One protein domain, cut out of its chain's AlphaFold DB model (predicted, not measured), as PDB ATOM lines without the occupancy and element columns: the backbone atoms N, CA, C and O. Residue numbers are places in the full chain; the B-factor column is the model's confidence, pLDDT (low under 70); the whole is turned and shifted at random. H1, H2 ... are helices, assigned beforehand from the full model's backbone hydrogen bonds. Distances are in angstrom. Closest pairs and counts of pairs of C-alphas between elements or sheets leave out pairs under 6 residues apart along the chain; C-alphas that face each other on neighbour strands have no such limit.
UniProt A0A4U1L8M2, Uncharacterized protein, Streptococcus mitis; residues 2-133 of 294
ATOM      1  N   LYS A   2     241.965 235.359 199.697       44.12
ATOM      2  CA  LYS A   2     243.144 234.532 199.320       44.12
ATOM      3  C   LYS A   2     242.956 233.017 199.545       44.12
ATOM      4  O   LYS A   2     243.315 232.244 198.669       44.12
ATOM      5  N   LYS A   3     242.335 232.603 200.660       42.81
ATOM      6  CA  LYS A   3     242.057 231.183 200.976       42.81
ATOM      7  C   LYS A   3     241.024 230.535 200.036       42.81
ATOM      8  O   LYS A   3     241.254 229.437 199.552       42.81
ATOM      9  N   ILE A   4     239.946 231.252 199.699       53.00
ATOM     10  CA  ILE A   4     238.913 230.802 198.740       53.00
ATOM     11  C   ILE A   4     239.516 230.664 197.335       53.00
ATOM     12  O   ILE A   4     239.281 229.682 196.642       53.00
ATOM     13  N   LYS A   5     240.377 231.610 196.943       46.25
ATOM     14  CA  LYS A   5     241.098 231.569 195.664       46.25
ATOM     15  C   LYS A   5     242.081 230.390 195.579       46.25
ATOM     16  O   LYS A   5     242.324 229.894 194.487       46.25
ATOM     17  N   LEU A   6     242.633 229.944 196.712       50.06
ATOM     18  CA  LEU A   6     243.518 228.774 196.795       50.06
ATOM     19  C   LEU A   6     242.734 227.456 196.668       50.06
ATOM     20  O   LEU A   6     243.148 226.573 195.922       50.06
ATOM     21  N   LEU A   7     241.573 227.367 197.331       53.38
ATOM     22  CA  LEU A   7     240.633 226.243 197.226       53.38
ATOM     23  C   LEU A   7     240.189 226.010 195.775       53.38
ATOM     24  O   LEU A   7     240.331 224.907 195.258       53.38
ATOM     25  N   PHE A   8     239.770 227.069 195.078       54.09
ATOM     26  CA  PHE A   8     239.405 227.002 193.657       54.09
ATOM     27  C   PHE A   8     240.591 226.798 192.703       54.09
ATOM     28  O   PHE A   8     240.373 226.527 191.531       54.09
ATOM     29  N   LYS A   9     241.843 226.937 193.150       55.19
ATOM     30  CA  LYS A   9     243.012 226.695 192.291       55.19
ATOM     31  C   LYS A   9     243.491 225.247 192.381       55.19
ATOM     32  O   LYS A   9     243.805 224.653 191.356       55.19
ATOM     33  N   ASN A  10     243.513 224.684 193.587       60.88
ATOM     34  CA  ASN A  10     244.080 223.356 193.835       60.88
ATOM     35  C   ASN A  10     243.025 222.241 193.923       60.88
ATOM     36  O   ASN A  10     243.354 221.088 193.668       60.88
ATOM     37  N   HIS A  11     241.767 222.567 194.245       66.50
ATOM     38  CA  HIS A  11     240.715 221.580 194.535       66.50
ATOM     39  C   HIS A  11     239.450 221.768 193.681       66.50
ATOM     40  O   HIS A  11     238.388 221.248 194.014       66.50
ATOM     41  N   TRP A  12     239.535 222.497 192.562       67.19
ATOM     42  CA  TRP A  12     238.373 222.796 191.712       67.19
ATOM     43  C   TRP A  12     237.693 221.547 191.145       67.19
ATOM     44  O   TRP A  12     236.473 221.519 191.040       67.19
ATOM     45  N   GLN A  13     238.463 220.502 190.830       69.94
ATOM     46  CA  GLN A  13     237.921 219.225 190.357       69.94
ATOM     47  C   GLN A  13     237.018 218.579 191.412       69.94
ATOM     48  O   GLN A  13     235.987 218.011 191.067       69.94
ATOM     49  N   LEU A  14     237.368 218.724 192.693       71.12
ATOM     50  CA  LEU A  14     236.567 218.222 193.804       71.12
ATOM     51  C   LEU A  14     235.252 218.993 193.925       71.12
ATOM     52  O   LEU A  14     234.191 218.387 193.985       71.12
ATOM     53  N   LEU A  15     235.327 220.326 193.849       73.12
ATOM     54  CA  LEU A  15     234.149 221.197 193.880       73.12
ATOM     55  C   LEU A  15     233.195 220.913 192.712       73.12
ATOM     56  O   LEU A  15     231.981 220.977 192.882       73.12
ATOM     57  N   VAL A  16     233.726 220.577 191.531       77.25
ATOM     58  CA  VAL A  16     232.913 220.184 190.371       77.25
ATOM     59  C   VAL A  16     232.241 218.831 190.602       77.25
ATOM     60  O   VAL A  16     231.052 218.705 190.326       77.25
ATOM     61  N   ILE A  17     232.959 217.835 191.128       76.75
ATOM     62  CA  ILE A  17     232.386 216.515 191.434       76.75
ATOM     63  C   ILE A  17     231.287 216.637 192.495       76.75
ATOM     64  O   ILE A  17     230.191 216.120 192.296       76.75
ATOM     65  N   GLU A  18     231.546 217.364 193.583       75.56
ATOM     66  CA  GLU A  18     230.553 217.630 194.626       75.56
ATOM     67  C   GLU A  18     229.328 218.345 194.048       75.56
ATOM     68  O   GLU A  18     228.204 217.908 194.280       75.56
ATOM     69  N   ALA A  19     229.527 219.383 193.229       78.50
ATOM     70  CA  ALA A  19     228.430 220.096 192.583       78.50
ATOM     71  C   ALA A  19     227.603 219.181 191.668       78.50
ATOM     72  O   ALA A  19     226.380 219.250 191.705       78.50
ATOM     73  N   VAL A  20     228.238 218.301 190.888       80.50
ATOM     74  CA  VAL A  20     227.542 217.328 190.029       80.50
ATOM     75  C   VAL A  20     226.719 216.348 190.866       80.50
ATOM     76  O   VAL A  20     225.568 216.087 190.524       80.50
ATOM     77  N   ILE A  21     227.257 215.852 191.982       78.06
ATOM     78  CA  ILE A  21     226.540 214.944 192.888       78.06
ATOM     79  C   ILE A  21     225.341 215.653 193.532       78.06
ATOM     80  O   ILE A  21     224.248 215.089 193.546       78.06
ATOM     81  N   VAL A  22     225.509 216.899 193.995       79.50
ATOM     82  CA  VAL A  22     224.412 217.738 194.517       79.50
ATOM     83  C   VAL A  22     223.322 217.926 193.459       79.50
ATOM     84  O   VAL A  22     222.137 217.835 193.767       79.50
ATOM     85  N   LEU A  23     223.710 218.173 192.205       80.81
ATOM     86  CA  LEU A  23     222.787 218.442 191.101       80.81
ATOM     87  C   LEU A  23     222.009 217.182 190.701       80.81
ATOM     88  O   LEU A  23     220.791 217.240 190.546       80.81
ATOM     89  N   ILE A  24     222.687 216.033 190.602       78.56
ATOM     90  CA  ILE A  24     222.053 214.727 190.361       78.56
ATOM     91  C   ILE A  24     221.095 214.389 191.503       78.56
ATOM     92  O   ILE A  24     219.965 213.979 191.241       78.56
ATOM     93  N   TYR A  25     221.518 214.602 192.751       74.25
ATOM     94  CA  TYR A  25     220.687 214.367 193.928       74.25
ATOM     95  C   TYR A  25     219.440 215.258 193.925       74.25
ATOM     96  O   TYR A  25     218.327 214.753 194.035       74.25
ATOM     97  N   GLY A  26     219.604 216.565 193.709       72.94
ATOM     98  CA  GLY A  26     218.493 217.515 193.664       72.94
ATOM     99  C   GLY A  26     217.496 217.221 192.541       72.94
ATOM    100  O   GLY A  26     216.287 217.277 192.764       72.94
ATOM    101  N   LEU A  27     217.982 216.858 191.347       75.25
ATOM    102  CA  LEU A  27     217.122 216.463 190.229       75.25
ATOM    103  C   LEU A  27     216.376 215.161 190.528       75.25
ATOM    104  O   LEU A  27     215.166 215.102 190.322       75.25
ATOM    105  N   ALA A  28     217.067 214.139 191.031       71.38
ATOM    106  CA  ALA A  28     216.444 212.869 191.382       71.38
ATOM    107  C   ALA A  28     215.358 213.062 192.450       71.38
ATOM    108  O   ALA A  28     214.219 212.675 192.210       71.38
ATOM    109  N   SER A  29     215.652 213.751 193.557       68.69
ATOM    110  CA  SER A  29     214.666 214.035 194.610       68.69
ATOM    111  C   SER A  29     213.448 214.801 194.079       68.69
ATOM    112  O   SER A  29     212.315 214.433 194.378       68.69
ATOM    113  N   TYR A  30     213.649 215.799 193.209       72.44
ATOM    114  CA  TYR A  30     212.548 216.543 192.582       72.44
ATOM    115  C   TYR A  30     211.644 215.664 191.698       72.44
ATOM    116  O   TYR A  30     210.420 215.809 191.712       72.44
ATOM    117  N   TYR A  31     212.231 214.754 190.912       69.25
ATOM    118  CA  TYR A  31     211.471 213.829 190.065       69.25
ATOM    119  C   TYR A  31     210.709 212.773 190.878       69.25
ATOM    120  O   TYR A  31     209.613 212.380 190.471       69.25
ATOM    121  N   ILE A  32     211.277 212.344 192.009       66.44
ATOM    122  CA  ILE A  32     210.678 211.385 192.945       66.44
ATOM    123  C   ILE A  32     209.458 212.000 193.642       66.44
ATOM    124  O   ILE A  32     208.394 211.384 193.645       66.44
ATOM    125  N   ASP A  33     209.569 213.239 194.130       63.56
ATOM    126  CA  ASP A  33     208.458 213.955 194.776       63.56
ATOM    127  C   ASP A  33     207.273 214.197 193.826       63.56
ATOM    128  O   ASP A  33     206.114 214.181 194.245       63.56
ATOM    129  N   LYS A  34     207.534 214.407 192.528       65.31
ATOM    130  CA  LYS A  34     206.482 214.667 191.531       65.31
ATOM    131  C   LYS A  34     205.772 213.422 190.988       65.31
ATOM    132  O   LYS A  34     204.705 213.582 190.401       65.31
ATOM    133  N   ASN A  35     206.323 212.215 191.147       60.78
ATOM    134  CA  ASN A  35     205.751 210.977 190.591       60.78
ATOM    135  C   ASN A  35     205.709 209.843 191.636       60.78
ATOM    136  O   ASN A  35     206.523 208.916 191.577       60.78
ATOM    137  N   PRO A  36     204.750 209.868 192.579       56.72
ATOM    138  CA  PRO A  36     204.669 208.883 193.651       56.72
ATOM    139  C   PRO A  36     204.078 207.559 193.136       56.72
ATOM    140  O   PRO A  36     202.876 207.321 193.222       56.72
ATOM    141  N   VAL A  37     204.913 206.674 192.585       54.91
ATOM    142  CA  VAL A  37     204.497 205.315 192.190       54.91
ATOM    143  C   VAL A  37     205.180 204.270 193.071       54.91
ATOM    144  O   VAL A  37     206.366 204.017 192.909       54.91
ATOM    145  N   GLY A  38     204.411 203.649 193.975       54.34
ATOM    146  CA  GLY A  38     204.544 202.298 194.567       54.34
ATOM    147  C   GLY A  38     205.875 201.790 195.160       54.34
ATOM    148  O   GLY A  38     205.869 201.256 196.261       54.34
ATOM    149  N   ASN A  39     207.007 201.931 194.469       55.06
ATOM    150  CA  ASN A  39     208.296 201.304 194.804       55.06
ATOM    151  C   ASN A  39     209.316 202.263 195.459       55.06
ATOM    152  O   ASN A  39     210.497 201.932 195.580       55.06
ATOM    153  N   PHE A  40     208.895 203.455 195.893       54.38
ATOM    154  CA  PHE A  40     209.806 204.535 196.305       54.38
ATOM    155  C   PHE A  40     210.320 204.489 197.751       54.38
ATOM    156  O   PHE A  40     211.229 205.250 198.077       54.38
ATOM    157  N   THR A  41     209.842 203.591 198.616       52.62
ATOM    158  CA  THR A  41     210.296 203.535 200.022       52.62
ATOM    159  C   THR A  41     211.795 203.225 200.141       52.62
ATOM    160  O   THR A  41     212.474 203.788 200.992       52.62
ATOM    161  N   MET A  42     212.345 202.393 199.248       48.88
ATOM    162  CA  MET A  42     213.785 202.091 199.209       48.88
ATOM    163  C   MET A  42     214.609 203.262 198.637       48.88
ATOM    164  O   MET A  42     215.709 203.537 199.106       48.88
ATOM    165  N   LEU A  43     214.061 203.995 197.662       52.00
ATOM    166  CA  LEU A  43     214.692 205.175 197.058       52.00
ATOM    167  C   LEU A  43     214.708 206.373 198.016       52.00
ATOM    168  O   LEU A  43     215.722 207.049 198.101       52.00
ATOM    169  N   SER A  44     213.659 206.589 198.812       54.31
ATOM    170  CA  SER A  44     213.630 207.646 199.835       54.31
ATOM    171  C   SER A  44     214.688 207.457 200.932       54.31
ATOM    172  O   SER A  44     215.150 208.444 201.494       54.31
ATOM    173  N   ILE A  45     215.079 206.211 201.232       52.25
ATOM    174  CA  ILE A  45     216.154 205.900 202.191       52.25
ATOM    175  C   ILE A  45     217.529 206.220 201.584       52.25
ATOM    176  O   ILE A  45     218.383 206.786 202.259       52.25
ATOM    177  N   ILE A  46     217.738 205.905 200.302       54.03
ATOM    178  CA  ILE A  46     218.983 206.214 199.571       54.03
ATOM    179  C   ILE A  46     219.099 207.723 199.294       54.03
ATOM    180  O   ILE A  46     220.197 208.268 199.256       54.03
ATOM    181  N   PHE A  47     217.970 208.417 199.147       58.50
ATOM    182  CA  PHE A  47     217.900 209.866 198.973       58.50
ATOM    183  C   PHE A  47     217.610 210.611 200.285       58.50
ATOM    184  O   PHE A  47     217.068 211.711 200.254       58.50
ATOM    185  N   SER A  48     217.985 210.068 201.446       66.56
ATOM    186  CA  SER A  48     217.911 210.834 202.693       66.56
ATOM    187  C   SER A  48     219.038 211.871 202.772       66.56
ATOM    188  O   SER A  48     220.141 211.670 202.252       66.56
ATOM    189  N   ASN A  49     218.778 212.981 203.469       69.56
ATOM    190  CA  ASN A  49     219.797 214.000 203.732       69.56
ATOM    191  C   ASN A  49     221.020 213.405 204.458       69.56
ATOM    192  O   ASN A  49     222.148 213.835 204.234       69.56
ATOM    193  N   GLU A  50     220.810 212.396 205.305       70.56
ATOM    194  CA  GLU A  50     221.862 211.729 206.078       70.56
ATOM    195  C   GLU A  50     222.783 210.900 205.176       70.56
ATOM    196  O   GLU A  50     224.005 210.967 205.314       70.56
ATOM    197  N   PHE A  51     222.218 210.169 204.208       68.75
ATOM    198  CA  PHE A  51     222.993 209.382 203.247       68.75
ATOM    199  C   PHE A  51     223.805 210.280 202.304       68.75
ATOM    200  O   PHE A  51     224.975 210.011 202.027       68.75
ATOM    201  N   PHE A  52     223.222 211.401 201.875       69.94
ATOM    202  CA  PHE A  52     223.909 212.403 201.061       69.94
ATOM    203  C   PHE A  52     225.110 213.030 201.787       69.94
ATOM    204  O   PHE A  52     226.213 213.092 201.238       69.94
ATOM    205  N   VAL A  53     224.928 213.437 203.048       77.38
ATOM    206  CA  VAL A  53     226.021 213.962 203.882       77.38
ATOM    207  C   VAL A  53     227.106 212.900 204.091       77.38
ATOM    208  O   VAL A  53     228.291 213.218 203.992       77.38
ATOM    209  N   ALA A  54     226.733 211.634 204.307       78.19
ATOM    210  CA  ALA A  54     227.692 210.541 204.458       78.19
ATOM    211  C   ALA A  54     228.553 210.325 203.197       78.19
ATOM    212  O   ALA A  54     229.764 210.127 203.313       78.19
ATOM    213  N   ILE A  55     227.967 210.429 201.997       75.69
ATOM    214  CA  ILE A  55     228.706 210.351 200.726       75.69
ATOM    215  C   ILE A  55     229.710 211.501 200.601       75.69
ATOM    216  O   ILE A  55     230.868 211.262 200.253       75.69
ATOM    217  N   LEU A  56     229.304 212.737 200.909       75.81
ATOM    218  CA  LEU A  56     230.206 213.893 200.848       75.81
ATOM    219  C   LEU A  56     231.384 213.749 201.822       75.81
ATOM    220  O   LEU A  56     232.532 213.985 201.445       75.81
ATOM    221  N   VAL A  57     231.126 213.290 203.050       79.88
ATOM    222  CA  VAL A  57     232.181 213.015 204.038       79.88
ATOM    223  C   VAL A  57     233.124 211.912 203.549       79.88
ATOM    224  O   VAL A  57     234.341 212.054 203.671       79.88
ATOM    225  N   ALA A  58     232.595 210.839 202.951       74.81
ATOM    226  CA  ALA A  58     233.407 209.754 202.404       74.81
ATOM    227  C   ALA A  58     234.315 210.228 201.255       74.81
ATOM    228  O   ALA A  58     235.499 209.891 201.231       74.81
ATOM    229  N   ILE A  59     233.803 211.058 200.341       75.88
ATOM    230  CA  ILE A  59     234.591 211.654 199.248       75.88
ATOM    231  C   ILE A  59     235.695 212.555 199.810       75.88
ATOM    232  O   ILE A  59     236.856 212.430 199.406       75.88
ATOM    233  N   GLY A  60     235.363 213.410 200.782       74.56
ATOM    234  CA  GLY A  60     236.339 214.259 201.464       74.56
ATOM    235  C   GLY A  60     237.444 213.452 202.155       74.56
ATOM    236  O   GLY A  60     238.624 213.789 202.040       74.56
ATOM    237  N   ALA A  61     237.087 212.346 202.812       76.12
ATOM    238  CA  ALA A  61     238.038 211.450 203.468       76.12
ATOM    239  C   ALA A  61     238.961 210.736 202.466       76.12
ATOM    240  O   ALA A  61     240.178 210.726 202.655       76.12
ATOM    241  N   ILE A  62     238.409 210.196 201.374       72.75
ATOM    242  CA  ILE A  62     239.182 209.548 200.302       72.75
ATOM    243  C   ILE A  62     240.171 210.542 199.689       72.75
ATOM    244  O   ILE A  62     241.345 210.221 199.501       72.75
ATOM    245  N   TYR A  63     239.727 211.769 199.419       73.19
ATOM    246  CA  TYR A  63     240.595 212.799 198.864       73.19
ATOM    247  C   TYR A  63     241.715 213.211 199.824       73.19
ATOM    248  O   TYR A  63     242.875 213.286 199.419       73.19
ATOM    249  N   SER A  64     241.388 213.426 201.100       70.44
ATOM    250  CA  SER A  64     242.374 213.701 202.152       70.44
ATOM    251  C   SER A  64     243.420 212.581 202.251       70.44
ATOM    252  O   SER A  64     244.623 212.833 202.375       70.44
ATOM    253  N   TRP A  65     242.993 211.326 202.090       75.31
ATOM    254  CA  TRP A  65     243.902 210.187 202.055       75.31
ATOM    255  C   TRP A  65     244.804 210.183 200.811       75.31
ATOM    256  O   TRP A  65     246.013 209.996 200.932       75.31
ATOM    257  N   PHE A  66     244.268 210.462 199.620       71.88
ATOM    258  CA  PHE A  66     245.086 210.575 198.407       71.88
ATOM    259  C   PHE A  66     246.102 211.720 198.484       71.88
ATOM    260  O   PHE A  66     247.261 211.531 198.112       71.88
ATOM    261  N   ALA A  67     245.694 212.884 198.996       74.12
ATOM    262  CA  ALA A  67     246.580 214.029 199.189       74.12
ATOM    263  C   ALA A  67     247.697 213.713 200.197       74.12
ATOM    264  O   ALA A  67     248.874 213.895 199.889       74.12
ATOM    265  N   SER A  68     247.351 213.143 201.354       74.75
ATOM    266  CA  SER A  68     248.347 212.758 202.366       74.75
ATOM    267  C   SER A  68     249.306 211.673 201.870       74.75
ATOM    268  O   SER A  68     250.496 211.727 202.171       74.75
ATOM    269  N   LYS A  69     248.834 210.724 201.051       77.94
ATOM    270  CA  LYS A  69     249.697 209.730 200.401       77.94
ATOM    271  C   LYS A  69     250.684 210.379 199.427       77.94
ATOM    272  O   LYS A  69     251.853 210.002 199.417       77.94
ATOM    273  N   ALA A  70     250.237 211.347 198.627       76.06
ATOM    274  CA  ALA A  70     251.108 212.066 197.697       76.06
ATOM    275  C   ALA A  70     252.199 212.863 198.433       76.06
ATOM    276  O   ALA A  70     253.370 212.779 198.054       76.06
ATOM    277  N   ASP A  71     251.836 213.556 199.516       81.56
ATOM    278  CA  ASP A  71     252.783 214.287 200.366       81.56
ATOM    279  C   ASP A  71     253.761 213.339 201.072       81.56
ATOM    280  O   ASP A  71     254.966 213.598 201.119       81.56
ATOM    281  N   TYR A  72     253.267 212.204 201.575       83.19
ATOM    282  CA  TYR A  72     254.099 211.171 202.186       83.19
ATOM    283  C   TYR A  72     255.131 210.614 201.198       83.19
ATOM    284  O   TYR A  72     256.317 210.542 201.516       83.19
ATOM    285  N   GLU A  73     254.712 210.260 199.981       86.50
ATOM    286  CA  GLU A  73     255.624 209.773 198.944       86.50
ATOM    287  C   GLU A  73     256.650 210.836 198.536       86.50
ATOM    288  O   GLU A  73     257.821 210.510 198.333       86.50
ATOM    289  N   TYR A  74     256.241 212.101 198.425       87.44
ATOM    290  CA  TYR A  74     257.156 213.201 198.127       87.44
ATOM    291  C   TYR A  74     258.224 213.351 199.220       87.44
ATOM    292  O   TYR A  74     259.418 213.360 198.917       87.44
ATOM    293  N   ASN A  75     257.807 213.407 200.488       87.69
ATOM    294  CA  ASN A  75     258.712 213.576 201.626       87.69
ATOM    295  C   ASN A  75     259.655 212.384 201.795       87.69
ATOM    296  O   ASN A  75     260.856 212.584 201.947       87.69
ATOM    297  N   LYS A  76     259.143 211.157 201.665       90.81
ATOM    298  CA  LYS A  76     259.962 209.940 201.706       90.81
ATOM    299  C   LYS A  76     261.064 209.960 200.644       90.81
ATOM    300  O   LYS A  76     262.210 209.623 200.924       90.81
ATOM    301  N   ASN A  77     260.734 210.365 199.417       92.44
ATOM    302  CA  ASN A  77     261.721 210.428 198.338       92.44
ATOM    303  C   ASN A  77     262.722 211.571 198.534       92.44
ATOM    304  O   ASN A  77     263.893 211.420 198.192       92.44
ATOM    305  N   LEU A  78     262.291 212.689 199.123       91.00
ATOM    306  CA  LEU A  78     263.190 213.769 199.517       91.00
ATOM    307  C   LEU A  78     264.184 213.317 200.594       91.00
ATOM    308  O   LEU A  78     265.368 213.629 200.493       91.00
ATOM    309  N   GLU A  79     263.717 212.597 201.613       91.31
ATOM    310  CA  GLU A  79     264.572 212.030 202.661       91.31
ATOM    311  C   GLU A  79     265.581 211.043 202.080       91.31
ATOM    312  O   GLU A  79     266.773 211.186 202.336       91.31
ATOM    313  N   MET A  80     265.143 210.140 201.200       92.31
ATOM    314  CA  MET A  80     266.049 209.212 200.525       92.31
ATOM    315  C   MET A  80     267.152 209.940 199.741       92.31
ATOM    316  O   MET A  80     268.311 209.546 199.813       92.31
ATOM    317  N   LEU A  81     266.832 211.023 199.017       92.06
ATOM    318  CA  LEU A  81     267.853 211.817 198.321       92.06
ATOM    319  C   LEU A  81     268.831 212.492 199.291       92.06
ATOM    320  O   LEU A  81     270.023 212.548 198.997       92.06
ATOM    321  N   LYS A  82     268.355 212.978 200.445       91.88
ATOM    322  CA  LYS A  82     269.224 213.554 201.487       91.88
ATOM    323  C   LYS A  82     270.148 212.503 202.086       91.88
ATOM    324  O   LYS A  82     271.303 212.798 202.377       91.88
ATOM    325  N   ASP A  83     269.650 211.288 202.278       91.94
ATOM    326  CA  ASP A  83     270.460 210.189 202.793       91.94
ATOM    327  C   ASP A  83     271.494 209.733 201.764       91.94
ATOM    328  O   ASP A  83     272.640 209.503 202.134       91.94
ATOM    329  N   ILE A  84     271.151 209.706 200.471       90.69
ATOM    330  CA  ILE A  84     272.130 209.482 199.397       90.69
ATOM    331  C   ILE A  84     273.233 210.551 199.422       90.69
ATOM    332  O   ILE A  84     274.403 210.203 199.289       90.69
ATOM    333  N   ASP A  85     272.888 211.826 199.621       89.50
ATOM    334  CA  ASP A  85     273.866 212.921 199.732       89.50
ATOM    335  C   ASP A  85     274.836 212.694 200.902       89.50
ATOM    336  O   ASP A  85     276.052 212.742 200.738       89.50
ATOM    337  N   LYS A  86     274.303 212.338 202.079       89.75
ATOM    338  CA  LYS A  86     275.116 212.024 203.266       89.75
ATOM    339  C   LYS A  86     275.991 210.789 203.071       89.75
ATOM    340  O   LYS A  86     277.129 210.769 203.532       89.75
ATOM    341  N   ILE A  87     275.457 209.742 202.439       87.62
ATOM    342  CA  ILE A  87     276.207 208.520 202.130       87.62
ATOM    343  C   ILE A  87     277.374 208.867 201.208       87.62
ATOM    344  O   ILE A  87     278.491 208.424 201.462       87.62
ATOM    345  N   HIS A  88     277.134 209.686 200.181       86.00
ATOM    346  CA  HIS A  88     278.195 210.161 199.305       86.00
ATOM    347  C   HIS A  88     279.307 210.841 200.113       86.00
ATOM    348  O   HIS A  88     280.457 210.413 200.033       86.00
ATOM    349  N   ASP A  89     278.967 211.829 200.943       84.06
ATOM    350  CA  ASP A  89     279.949 212.573 201.744       84.06
ATOM    351  C   ASP A  89     280.715 211.668 202.720       84.06
ATOM    352  O   ASP A  89     281.922 211.809 202.898       84.06
ATOM    353  N   TYR A  90     280.041 210.696 203.338       84.50
ATOM    354  CA  TYR A  90     280.669 209.786 204.297       84.50
ATOM    355  C   TYR A  90     281.649 208.801 203.646       84.50
ATOM    356  O   TYR A  90     282.664 208.432 204.247       84.50
ATOM    357  N   TYR A  91     281.330 208.323 202.441       79.12
ATOM    358  CA  TYR A  91     282.156 207.345 201.743       79.12
ATOM    359  C   TYR A  91     283.190 207.979 200.816       79.12
ATOM    360  O   TYR A  91     284.058 207.239 200.378       79.12
ATOM    361  N   GLN A  92     283.155 209.289 200.550       76.19
ATOM    362  CA  GLN A  92     283.991 209.944 199.531       76.19
ATOM    363  C   GLN A  92     285.483 209.569 199.599       76.19
ATOM    364  O   GLN A  92     286.115 209.346 198.568       76.19
ATOM    365  N   ASP A  93     286.035 209.400 200.802       70.38
ATOM    366  CA  ASP A  93     287.456 209.108 201.031       70.38
ATOM    367  C   ASP A  93     287.751 207.611 201.229       70.38
ATOM    368  O   ASP A  93     288.897 207.215 201.445       70.38
ATOM    369  N   LYS A  94     286.734 206.752 201.143       75.56
ATOM    370  CA  LYS A  94     286.838 205.309 201.393       75.56
ATOM    371  C   LYS A  94     287.000 204.522 200.097       75.56
ATOM    372  O   LYS A  94     286.488 204.899 199.045       75.56
ATOM    373  N   ASP A  95     287.655 203.370 200.184       68.56
ATOM    374  CA  ASP A  95     287.870 202.512 199.012       68.56
ATOM    375  C   ASP A  95     286.562 201.921 198.466       68.56
ATOM    376  O   ASP A  95     286.446 201.709 197.265       68.56
ATOM    377  N   SER A  96     285.542 201.746 199.315       73.62
ATOM    378  CA  SER A  96     284.206 201.271 198.923       73.62
ATOM    379  C   SER A  96     283.303 202.342 198.300       73.62
ATOM    380  O   SER A  96     282.166 202.044 197.929       73.62
ATOM    381  N   PHE A  97     283.779 203.585 198.168       75.94
ATOM    382  CA  PHE A  97     283.029 204.676 197.543       75.94
ATOM    383  C   PHE A  97     282.435 204.335 196.167       75.94
ATOM    384  O   PHE A  97     281.250 204.612 195.970       75.94
ATOM    385  N   PRO A  98     283.173 203.703 195.228       69.00
ATOM    386  CA  PRO A  98     282.662 203.456 193.881       69.00
ATOM    387  C   PRO A  98     281.417 202.559 193.882       69.00
ATOM    388  O   PRO A  98     280.420 202.875 193.226       69.00
ATOM    389  N   ASP A  99     281.444 201.480 194.666       77.25
ATOM    390  CA  ASP A  99     280.343 200.516 194.762       77.25
ATOM    391  C   ASP A  99     279.103 201.137 195.405       77.25
ATOM    392  O   ASP A  99     277.976 200.957 194.930       77.25
ATOM    393  N   VAL A 100     279.314 201.927 196.459       81.56
ATOM    394  CA  VAL A 100     278.242 202.637 197.160       81.56
ATOM    395  C   VAL A 100     277.587 203.663 196.234       81.56
ATOM    396  O   VAL A 100     276.364 203.665 196.091       81.56
ATOM    397  N   VAL A 101     278.379 204.479 195.528       80.38
ATOM    398  CA  VAL A 101     277.869 205.471 194.567       80.38
ATOM    399  C   VAL A 101     277.100 204.796 193.429       80.38
ATOM    400  O   VAL A 101     276.025 205.266 193.049       80.38
ATOM    401  N   LYS A 102     277.592 203.663 192.912       80.31
ATOM    402  CA  LYS A 102     276.910 202.885 191.867       80.31
ATOM    403  C   LYS A 102     275.546 202.372 192.333       80.31
ATOM    404  O   LYS A 102     274.579 202.462 191.575       80.31
ATOM    405  N   SER A 103     275.454 201.885 193.571       83.38
ATOM    406  CA  SER A 103     274.191 201.454 194.180       83.38
ATOM    407  C   SER A 103     273.211 202.626 194.338       83.38
ATOM    408  O   SER A 103     272.074 202.568 193.863       83.38
ATOM    409  N   CYS A 104     273.675 203.755 194.888       86.81
ATOM    410  CA  CYS A 104     272.878 204.977 195.013       86.81
ATOM    411  C   CYS A 104     272.373 205.494 193.654       86.81
ATOM    412  O   CYS A 104     271.239 205.965 193.552       86.81
ATOM    413  N   GLN A 105     273.175 205.367 192.592       84.88
ATOM    414  CA  GLN A 105     272.776 205.763 191.241       84.88
ATOM    415  C   GLN A 105     271.581 204.957 190.713       84.88
ATOM    416  O   GLN A 105     270.761 205.505 189.975       84.88
ATOM    417  N   GLY A 106     271.437 203.687 191.109       84.56
ATOM    418  CA  GLY A 106     270.254 202.881 190.794       84.56
ATOM    419  C   GLY A 106     268.969 203.535 191.304       84.56
ATOM    420  O   GLY A 106     268.045 203.780 190.528       84.56
ATOM    421  N   HIS A 107     268.961 203.937 192.577       87.25
ATOM    422  CA  HIS A 107     267.820 204.612 193.201       87.25
ATOM    423  C   HIS A 107     267.496 205.971 192.562       87.25
ATOM    424  O   HIS A 107     266.326 206.301 192.359       87.25
ATOM    425  N   ILE A 108     268.518 206.751 192.195       87.56
ATOM    426  CA  ILE A 108     268.340 208.036 191.495       87.56
ATOM    427  C   ILE A 108     267.683 207.823 190.127       87.56
ATOM    428  O   ILE A 108     266.742 208.536 189.771       87.56
ATOM    429  N   ASN A 109     268.149 206.825 189.371       86.38
ATOM    430  CA  ASN A 109     267.611 206.510 188.049       86.38
ATOM    431  C   ASN A 109     266.133 206.109 188.118       86.38
ATOM    432  O   ASN A 109     265.360 206.464 187.227       86.38
ATOM    433  N   ASP A 110     265.728 205.395 189.167       87.19
ATOM    434  CA  ASP A 110     264.332 205.009 189.363       87.19
ATOM    435  C   ASP A 110     263.444 206.204 189.709       87.19
ATOM    436  O   ASP A 110     262.381 206.365 189.107       87.19
ATOM    437  N   LEU A 111     263.902 207.107 190.582       86.81
ATOM    438  CA  LEU A 111     263.171 208.343 190.874       86.81
ATOM    439  C   LEU A 111     263.020 209.250 189.647       86.81
ATOM    440  O   LEU A 111     261.983 209.894 189.478       86.81
ATOM    441  N   LYS A 112     264.026 209.292 188.769       82.88
ATOM    442  CA  LYS A 112     264.019 210.133 187.563       82.88
ATOM    443  C   LYS A 112     262.945 209.733 186.551       82.88
ATOM    444  O   LYS A 112     262.460 210.584 185.805       82.88
ATOM    445  N   LYS A 113     262.544 208.458 186.531       85.88
ATOM    446  CA  LYS A 113     261.469 207.950 185.657       85.88
ATOM    447  C   LYS A 113     260.089 208.480 186.058       85.88
ATOM    448  O   LYS A 113     259.146 208.382 185.277       85.88
ATOM    449  N   ILE A 114     259.947 209.035 187.262       83.12
ATOM    450  CA  ILE A 114     258.662 209.473 187.797       83.12
ATOM    451  C   ILE A 114     258.349 210.893 187.298       83.12
ATOM    452  O   ILE A 114     258.852 211.888 187.819       83.12
ATOM    453  N   GLU A 115     257.456 211.000 186.311       75.88
ATOM    454  CA  GLU A 115     257.115 212.284 185.676       75.88
ATOM    455  C   GLU A 115     256.530 213.325 186.635       75.88
ATOM    456  O   GLU A 115     256.745 214.522 186.439       75.88
ATOM    457  N   LYS A 116     255.847 212.879 187.699       80.00
ATOM    458  CA  LYS A 116     255.165 213.747 188.674       80.00
ATOM    459  C   LYS A 116     256.097 214.721 189.404       80.00
ATOM    460  O   LYS A 116     255.622 215.673 190.011       80.00
ATOM    461  N   TYR A 117     257.409 214.487 189.366       77.31
ATOM    462  CA  TYR A 117     258.390 215.353 190.016       77.31
ATOM    463  C   TYR A 117     258.888 216.490 189.129       77.31
ATOM    464  O   TYR A 117     259.438 217.455 189.663       77.31
ATOM    465  N   LYS A 118     258.678 216.436 187.806       76.75
ATOM    466  CA  LYS A 118     259.129 217.488 186.883       76.75
ATOM    467  C   LYS A 118     258.608 218.861 187.337       76.75
ATOM    468  O   LYS A 118     257.422 219.031 187.600       76.75
ATOM    469  N   GLY A 119     259.508 219.840 187.445       75.00
ATOM    470  CA  GLY A 119     259.178 221.205 187.879       75.00
ATOM    471  C   GLY A 119     259.060 221.415 189.396       75.00
ATOM    472  O   GLY A 119     258.722 222.517 189.822       75.00
ATOM    473  N   THR A 120     259.352 220.404 190.223       83.44
ATOM    474  CA  THR A 120     259.373 220.529 191.695       83.44
ATOM    475  C   THR A 120     260.790 220.734 192.245       83.44
ATOM    476  O   THR A 120     261.791 220.446 191.577       83.44
ATOM    477  N   PHE A 121     260.892 221.176 193.506       86.00
ATOM    478  CA  PHE A 121     262.171 221.218 194.224       86.00
ATOM    479  C   PHE A 121     262.827 219.833 194.291       86.00
ATOM    480  O   PHE A 121     264.031 219.724 194.078       86.00
ATOM    481  N   LEU A 122     262.044 218.768 194.505       87.00
ATOM    482  CA  LEU A 122     262.554 217.396 194.536       87.00
ATOM    483  C   LEU A 122     263.301 217.024 193.251       87.00
ATOM    484  O   LEU A 122     264.365 216.428 193.325       87.00
ATOM    485  N   TYR A 123     262.797 217.422 192.081       83.62
ATOM    486  CA  TYR A 123     263.480 217.174 190.805       83.62
ATOM    487  C   TYR A 123     264.761 217.999 190.638       83.62
ATOM    488  O   TYR A 123     265.741 217.521 190.066       83.62
ATOM    489  N   THR A 124     264.778 219.215 191.185       82.31
ATOM    490  CA  THR A 124     265.995 220.039 191.242       82.31
ATOM    491  C   THR A 124     267.053 219.370 192.121       82.31
ATOM    492  O   THR A 124     268.197 219.213 191.699       82.31
ATOM    493  N   TYR A 125     266.666 218.905 193.312       86.25
ATOM    494  CA  TYR A 125     267.573 218.208 194.222       86.25
ATOM    495  C   TYR A 125     268.026 216.855 193.656       86.25
ATOM    496  O   TYR A 125     269.205 216.529 193.717       86.25
ATOM    497  N   LEU A 126     267.130 216.115 192.995       87.50
ATOM    498  CA  LEU A 126     267.461 214.887 192.273       87.50
ATOM    499  C   LEU A 126     268.521 215.134 191.199       87.50
ATOM    500  O   LEU A 126     269.478 214.373 191.112       87.50
ATOM    501  N   SER A 127     268.377 216.206 190.417       81.62
ATOM    502  CA  SER A 127     269.346 216.570 189.376       81.62
ATOM    503  C   SER A 127     270.715 216.911 189.971       81.62
ATOM    504  O   SER A 127     271.742 216.540 189.407       81.62
ATOM    505  N   TYR A 128     270.742 217.577 191.129       84.19
ATOM    506  CA  TYR A 128     271.973 217.863 191.868       84.19
ATOM    507  C   TYR A 128     272.671 216.578 192.345       84.19
ATOM    508  O   TYR A 128     273.852 216.385 192.059       84.19
ATOM    509  N   ILE A 129     271.942 215.678 193.012       84.38
ATOM    510  CA  ILE A 129     272.494 214.414 193.520       84.38
ATOM    511  C   ILE A 129     272.938 213.497 192.370       84.38
ATOM    512  O   ILE A 129     274.006 212.890 192.438       84.38
ATOM    513  N   GLU A 130     272.164 213.432 191.284       83.62
ATOM    514  CA  GLU A 130     272.535 212.702 190.067       83.62
ATOM    515  C   GLU A 130     273.846 213.224 189.488       83.62
ATOM    516  O   GLU A 130     274.719 212.438 189.134       83.62
ATOM    517  N   HIS A 131     274.001 214.543 189.396       76.44
ATOM    518  CA  HIS A 131     275.216 215.145 188.870       76.44
ATOM    519  C   HIS A 131     276.431 214.815 189.743       76.44
ATOM    520  O   HIS A 131     277.465 214.385 189.230       76.44
ATOM    521  N   LYS A 132     276.279 214.957 191.064       79.56
ATOM    522  CA  LYS A 132     277.318 214.659 192.054       79.56
ATOM    523  C   LYS A 132     277.784 213.197 191.971       79.56
ATOM    524  O   LYS A 132     278.983 212.933 191.953       79.56
ATOM    525  N   ASN A 133     276.854 212.251 191.825       77.25
ATOM    526  CA  ASN A 133     277.164 210.819 191.716       77.25
ATOM    527  C   ASN A 133     277.633 210.397 190.312       77.25
ATOM    528  O   ASN A 133     278.485 209.518 190.169       77.25
TER     529      ASN A 133
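What this domain is: This is residues 2 to 133 of the 294 residues of an uncharacterized protein of Streptococcus mitis (UniProt A0A4U1L8M2). One long helix, H4, makes the axis; H5 and H6 fold back beside its later part as an up-and-down bundle of three. H2 runs loosely beside its earlier part, H3 sits at the turn between them, and H1 is set crosswise to H2. 132 residues are printed, with six named helices, H1 to H6, and no named strand: all helix, extended, radius of gyration of the C-alphas 25.4 A, spans 83 by 33 by 20 A.

How they stand to each other: H4, residues 49 to 91, touches H5, residues 97 to 112, as a hairpin at a shallow tilt of 26 degrees; the closest C-alphas, Tyr 91 and Phe 97, are 5.1 A apart. H6, residues 121 to 133, touches H4, closest C-alphas Leu 78 and Leu 122, 6.2 A. H2, residues 12 to 34, is close to H4 but not clearly touching, closest C-alphas Glu 18 and Leu 56, 7.3 A. Every O i to N i+4 pair is within hydrogen-bond range in H2, H4 and H6, but 11 of 12 in H5.

Where its parts are: H4 runs 62.7 A, from C-alpha 49 at (219.797, 214.000, 203.732) to C-alpha 91 at (282.156, 207.345, 201.743). H1 is residues 2 to 10, H3 residues 41 to 46.

The domain as a whole: The printed part has no cut and no long link. 36 residues are under pLDDT 70, among them 2 to 13.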